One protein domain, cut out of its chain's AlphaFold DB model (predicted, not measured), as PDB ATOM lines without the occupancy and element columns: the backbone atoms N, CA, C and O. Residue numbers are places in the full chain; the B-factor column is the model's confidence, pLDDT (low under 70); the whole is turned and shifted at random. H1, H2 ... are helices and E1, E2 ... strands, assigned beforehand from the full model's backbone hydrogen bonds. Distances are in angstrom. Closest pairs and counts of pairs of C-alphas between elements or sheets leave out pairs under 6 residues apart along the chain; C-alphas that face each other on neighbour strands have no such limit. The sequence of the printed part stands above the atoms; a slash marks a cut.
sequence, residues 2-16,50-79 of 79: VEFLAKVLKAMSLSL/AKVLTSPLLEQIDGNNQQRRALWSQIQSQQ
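This is residues 2 to 16 and 50 to 79 of the 79 residues of the protein "DNA polymerase III psi subunit" of Vibrio sp. C7 (UniProt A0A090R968). The longest helix, H3, and strand E1 run side by side as the arms of a U with short helix H2 at its turn, while H1 lies loosely along another side of H3. The 45 printed residues include three named helices and one named strand, in the order H1, E1, H2, H3. The mostly helix whole is compact, with a radius of gyration of the C-alphas of 10.1 A and spans of 25 by 21 by 15 A.

H3, residues 65 to 77, comes closest to E1, residues 51 to 55, at the C-alphas of Leu 71 and Ser 55, 6.5 A apart. E1 pairs with no named strand. H1, residues 2 to 11, is close to H3 but not clearly touching, the closest C-alphas, of Ala 11 and Ile 75, being 7.2 A apart; they run the same way at a shallow tilt of 32 degrees. H2, residues 58 to 61, is also close to H3 but not clearly touching, the closest C-alphas, of Ile 61 and Gln 67, being 5.7 A apart. H1 and E1 are apart. Every O i to N i+4 pair is within hydrogen-bond range in H1 and H3; H2 is too short for one.

From first to last C-alpha, H3 measures 18.1 A, H1 14.6 A, E1 13.5 A and H2 5.0 A. H1 begins at C-alpha 2 (12.879, -33.970, 13.190); H3 ends at C-alpha 77 (-4.734, -26.438, 27.363).

Residues 17 to 49 are not printed; C-alphas 16 and 50 are 18.1 A apart across the cut. Residue 2 alone has pLDDT under 70.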
ATOM      1  N   VAL A   2      13.229 -32.744  12.412       68.25
ATOM      2  CA  VAL A   2      12.879 -33.970  13.190       68.25
ATOM      3  C   VAL A   2      12.951 -33.764  14.712       68.25
ATOM      4  O   VAL A   2      12.088 -34.234  15.450       68.25
ATOM      5  N   GLU A   3      13.922 -32.986  15.196       80.56
ATOM      6  CA  GLU A   3      14.051 -32.692  16.631       80.56
ATOM      7  C   GLU A   3      12.896 -31.860  17.201       80.56
ATOM      8  O   GLU A   3      12.525 -32.022  18.363       80.56
ATOM      9  N   PHE A   4      12.338 -30.941  16.406       83.19
ATOM     10  CA  PHE A   4      11.233 -30.095  16.851       83.19
ATOM     11  C   PHE A   4       9.957 -30.921  17.005       83.19
ATOM     12  O   PHE A   4       9.322 -30.868  18.058       83.19
ATOM     13  N   LEU A   5       9.653 -31.749  16.001       84.44
ATOM     14  CA  LEU A   5       8.576 -32.731  16.061       84.44
ATOM     15  C   LEU A   5       8.721 -33.611  17.309       84.44
ATOM     16  O   LEU A   5       7.806 -33.660  18.120       84.44
ATOM     17  N   ALA A   6       9.894 -34.209  17.540       87.75
ATOM     18  CA  ALA A   6      10.130 -35.055  18.713       87.75
ATOM     19  C   ALA A   6       9.877 -34.331  20.053       87.75
ATOM     20  O   ALA A   6       9.334 -34.926  20.984       87.75
ATOM     21  N   LYS A   7      10.221 -33.039  20.162       87.19
ATOM     22  CA  LYS A   7       9.921 -32.222  21.355       87.19
ATOM     23  C   LYS A   7       8.420 -32.007  21.547       87.19
ATOM     24  O   LYS A   7       7.955 -32.083  22.681       87.19
ATOM     25  N   VAL A   8       7.685 -31.750  20.464       88.06
ATOM     26  CA  VAL A   8       6.219 -31.608  20.484       88.06
ATOM     27  C   VAL A   8       5.568 -32.915  20.927       88.06
ATOM     28  O   VAL A   8       4.772 -32.911  21.861       88.06
ATOM     29  N   LEU A   9       5.973 -34.044  20.334       89.50
ATOM     30  CA  LEU A   9       5.469 -35.367  20.714       89.50
ATOM     31  C   LEU A   9       5.699 -35.648  22.195       89.50
ATOM     32  O   LEU A   9       4.771 -36.030  22.899       89.50
ATOM     33  N   LYS A  10       6.903 -35.359  22.698       89.69
ATOM     34  CA  LYS A  10       7.228 -35.551  24.112       89.69
ATOM     35  C   LYS A  10       6.352 -34.706  25.043       89.69
ATOM     36  O   LYS A  10       6.013 -35.176  26.124       89.69
ATOM     37  N   ALA A  11       5.972 -33.492  24.641       88.94
ATOM     38  CA  ALA A  11       5.040 -32.659  25.405       88.94
ATOM     39  C   ALA A  11       3.621 -33.256  25.441       88.94
ATOM     40  O   ALA A  11       2.942 -33.151  26.457       88.94
ATOM     41  N   MET A  12       3.215 -33.950  24.375       88.12
ATOM     42  CA  MET A  12       1.974 -34.735  24.316       88.12
ATOM     43  C   MET A  12       2.100 -36.125  24.967       88.12
ATOM     44  O   MET A  12       1.165 -36.911  24.904       88.12
ATOM     45  N   SER A  13       3.244 -36.456  25.580       88.81
ATOM     46  CA  SER A  13       3.560 -37.804  26.086       88.81
ATOM     47  C   SER A  13       3.528 -38.910  25.018       88.81
ATOM     48  O   SER A  13       3.288 -40.074  25.326       88.81
ATOM     49  N   LEU A  14       3.809 -38.554  23.763       89.88
ATOM     50  CA  LEU A  14       3.870 -39.458  22.615       89.88
ATOM     51  C   LEU A  14       5.312 -39.651  22.129       89.88
ATOM     52  O   LEU A  14       6.191 -38.805  22.329       89.88
ATOM     53  N   SER A  15       5.550 -40.765  21.441       87.38
ATOM     54  CA  SER A  15       6.806 -41.070  20.747       87.38
ATOM     55  C   SER A  15       6.628 -41.058  19.225       87.38
ATOM     56  O   SER A  15       5.515 -41.170  18.715       87.38
ATOM     57  N   LEU A  16       7.737 -40.932  18.483       85.81
ATOM     58  CA  LEU A  16       7.727 -40.952  17.011       85.81
ATOM     59  C   LEU A  16       7.122 -42.244  16.437       85.81
ATOM     60  O   LEU A  16       6.523 -42.215  15.370       85.81
ATOM     61  N   ALA A  50     -10.902 -36.314  18.809       88.88
ATOM     62  CA  ALA A  50      -9.618 -36.283  19.494       88.88
ATOM     63  C   ALA A  50      -9.200 -34.853  19.881       88.88
ATOM     64  O   ALA A  50      -9.760 -33.869  19.398       88.88
ATOM     65  N   LYS A  51      -8.147 -34.726  20.693       90.75
ATOM     66  CA  LYS A  51      -7.496 -33.449  21.005       90.75
ATOM     67  C   LYS A  51      -6.833 -32.898  19.749       90.75
ATOM     68  O   LYS A  51      -5.892 -33.490  19.216       90.75
ATOM     69  N   VAL A  52      -7.341 -31.769  19.273       90.31
ATOM     70  CA  VAL A  52      -6.871 -31.126  18.047       90.31
ATOM     71  C   VAL A  52      -5.802 -30.085  18.366       90.31
ATOM     72  O   VAL A  52      -5.978 -29.234  19.236       90.31
ATOM     73  N   LEU A  53      -4.701 -30.148  17.622       90.81
ATOM     74  CA  LEU A  53      -3.651 -29.142  17.580       90.81
ATOM     75  C   LEU A  53      -3.584 -28.541  16.186       90.81
ATOM     76  O   LEU A  53      -3.596 -29.262  15.188       90.81
ATOM     77  N   THR A  54      -3.445 -27.224  16.126       90.69
ATOM     78  CA  THR A  54      -3.292 -26.492  14.874       90.69
ATOM     79  C   THR A  54      -2.016 -25.684  14.894       90.69
ATOM     80  O   THR A  54      -1.667 -25.007  15.866       90.69
ATOM     81  N   SER A  55      -1.286 -25.745  13.792       90.19
ATOM     82  CA  SER A  55      -0.124 -24.896  13.614       90.19
ATOM     83  C   SER A  55       0.139 -24.630  12.140       90.19
ATOM     84  O   SER A  55      -0.339 -25.371  11.285       90.19
ATOM     85  N   PRO A  56       0.955 -23.619  11.813       89.25
ATOM     86  CA  PRO A  56       1.530 -23.489  10.480       89.25
ATOM     87  C   PRO A  56       2.424 -24.688  10.116       89.25
ATOM     88  O   PRO A  56       2.582 -25.633  10.898       89.25
ATOM     89  N   LEU A  57       3.036 -24.651   8.932       86.62
ATOM     90  CA  LEU A  57       4.027 -25.654   8.534       86.62
ATOM     91  C   LEU A  57       5.187 -25.687   9.535       86.62
ATOM     92  O   LEU A  57       5.601 -24.640  10.037       86.62
ATOM     93  N   LEU A  58       5.758 -26.870   9.792       83.56
ATOM     94  CA  LEU A  58       6.883 -27.007  10.728       83.56
ATOM     95  C   LEU A  58       8.045 -26.069  10.368       83.56
ATOM     96  O   LEU A  58       8.641 -25.483  11.264       83.56
ATOM     97  N   GLU A  59       8.310 -25.862   9.077       82.94
ATOM     98  CA  GLU A  59       9.327 -24.924   8.579       82.94
ATOM     99  C   GLU A  59       9.054 -23.464   8.971       82.94
ATOM    100  O   GLU A  59       9.982 -22.694   9.189       82.94
ATOM    101  N   GLN A  60       7.784 -23.073   9.107       82.69
ATOM    102  CA  GLN A  60       7.385 -21.726   9.532       82.69
ATOM    103  C   GLN A  60       7.404 -21.560  11.059       82.69
ATOM    104  O   GLN A  60       7.412 -20.438  11.568       82.69
ATOM    105  N   ILE A  61       7.396 -22.673  11.798       84.56
ATOM    106  CA  ILE A  61       7.460 -22.698  13.263       84.56
ATOM    107  C   ILE A  61       8.915 -22.782  13.741       84.56
ATOM    108  O   ILE A  61       9.260 -22.183  14.765       84.56
ATOM    109  N   ASP A  62       9.768 -23.507  13.013       76.62
ATOM    110  CA  ASP A  62      11.187 -23.718  13.316       76.62
ATOM    111  C   ASP A  62      11.979 -22.411  13.111       76.62
ATOM    112  O   ASP A  62      12.555 -22.146  12.064       76.62
ATOM    113  N   GLY A  63      11.919 -21.536  14.121       76.94
ATOM    114  CA  GLY A  63      12.481 -20.178  14.101       76.94
ATOM    115  C   GLY A  63      11.501 -19.097  14.572       76.94
ATOM    116  O   GLY A  63      11.921 -18.010  14.966       76.94
ATOM    117  N   ASN A  64      10.200 -19.404  14.629       84.69
ATOM    118  CA  ASN A  64       9.164 -18.472  15.070       84.69
ATOM    119  C   ASN A  64       8.723 -18.752  16.517       84.69
ATOM    120  O   ASN A  64       7.887 -19.614  16.798       84.69
ATOM    121  N   ASN A  65       9.271 -17.978  17.456       84.81
ATOM    122  CA  ASN A  65       8.982 -18.125  18.886       84.81
ATOM    123  C   ASN A  65       7.501 -17.923  19.248       84.81
ATOM    124  O   ASN A  65       7.020 -18.557  20.187       84.81
ATOM    125  N   GLN A  66       6.775 -17.070  18.520       88.38
ATOM    126  CA  GLN A  66       5.357 -16.824  18.784       88.38
ATOM    127  C   GLN A  66       4.524 -18.060  18.438       88.38
ATOM    128  O   GLN A  66       3.726 -18.508  19.258       88.38
ATOM    129  N   GLN A  67       4.780 -18.661  17.275       87.06
ATOM    130  CA  GLN A  67       4.100 -19.882  16.837       87.06
ATOM    131  C   GLN A  67       4.442 -21.076  17.732       87.06
ATOM    132  O   GLN A  67       3.561 -21.841  18.118       87.06
ATOM    133  N   ARG A  68       5.707 -21.199  18.159       86.81
ATOM    134  CA  ARG A  68       6.124 -22.238  19.114       86.81
ATOM    135  C   ARG A  68       5.389 -22.128  20.448       86.81
ATOM    136  O   ARG A  68       4.933 -23.140  20.970       86.81
ATOM    137  N   ARG A  69       5.265 -20.912  20.992       89.19
ATOM    138  CA  ARG A  69       4.498 -20.668  22.222       89.19
ATOM    139  C   ARG A  69       3.012 -20.946  22.032       89.19
ATOM    140  O   ARG A  69       2.424 -21.558  22.914       89.19
ATOM    141  N   ALA A  70       2.430 -20.541  20.903       90.25
ATOM    142  CA  ALA A  70       1.034 -20.830  20.591       90.25
ATOM    143  C   ALA A  70       0.771 -22.345  20.572       90.25
ATOM    144  O   ALA A  70      -0.152 -22.803  21.238       90.25
ATOM    145  N   LEU A  71       1.636 -23.124  19.911       89.88
ATOM    146  CA  LEU A  71       1.548 -24.587  19.897       89.88
ATOM    147  C   LEU A  71       1.672 -25.186  21.307       89.88
ATOM    148  O   LEU A  71       0.865 -26.025  21.690       89.88
ATOM    149  N   TRP A  72       2.638 -24.726  22.111       89.69
ATOM    150  CA  TRP A  72       2.788 -25.194  23.496       89.69
ATOM    151  C   TRP A  72       1.567 -24.877  24.358       89.69
ATOM    152  O   TRP A  72       1.126 -25.725  25.125       89.69
ATOM    153  N   SER A  73       1.003 -23.679  24.206       90.19
ATOM    154  CA  SER A  73      -0.207 -23.274  24.919       90.19
ATOM    155  C   SER A  73      -1.394 -24.166  24.565       90.19
ATOM    156  O   SER A  73      -2.174 -24.499  25.452       90.19
ATOM    157  N   GLN A  74      -1.529 -24.573  23.297       91.94
ATOM    158  CA  GLN A  74      -2.575 -25.510  22.883       91.94
ATOM    159  C   GLN A  74      -2.380 -26.886  23.527       91.94
ATOM    160  O   GLN A  74      -3.326 -27.422  24.094       91.94
ATOM    161  N   ILE A  75      -1.153 -27.423  23.509       90.62
ATOM    162  CA  ILE A  75      -0.835 -28.714  24.145       90.62
ATOM    163  C   ILE A  75      -1.173 -28.669  25.636       90.62
ATOM    164  O   ILE A  75      -1.844 -29.565  26.128       90.62
ATOM    165  N   GLN A  76      -0.761 -27.609  26.339       89.38
ATOM    166  CA  GLN A  76      -1.045 -27.443  27.767       89.38
ATOM    167  C   GLN A  76      -2.536 -27.275  28.067       89.38
ATOM    168  O   GLN A  76      -3.000 -27.747  29.096       89.38
ATOM    169  N   SER A  77      -3.289 -26.610  27.188       89.69
ATOM    170  CA  SER A  77      -4.734 -26.438  27.363       89.69
ATOM    171  C   SER A  77      -5.523 -27.735  27.171       89.69
ATOM    172  O   SER A  77      -6.658 -27.813  27.631       89.69
ATOM    173  N   GLN A  78      -4.954 -28.705  26.455       84.62
ATOM    174  CA  GLN A  78      -5.553 -30.005  26.139       84.62
ATOM    175  C   GLN A  78      -4.980 -31.139  27.019       84.62
ATOM    176  O   GLN A  78      -5.295 -32.314  26.799       84.62
ATOM    177  N   GLN A  79      -4.089 -30.808  27.962       70.00
ATOM    178  CA  GLN A  79      -3.405 -31.762  28.837       70.00
ATOM    179  C   GLN A  79      -4.265 -32.166  30.036       70.00
ATOM    180  O   GLN A  79      -4.996 -31.302  30.567       70.00
TER     181      GLN A  79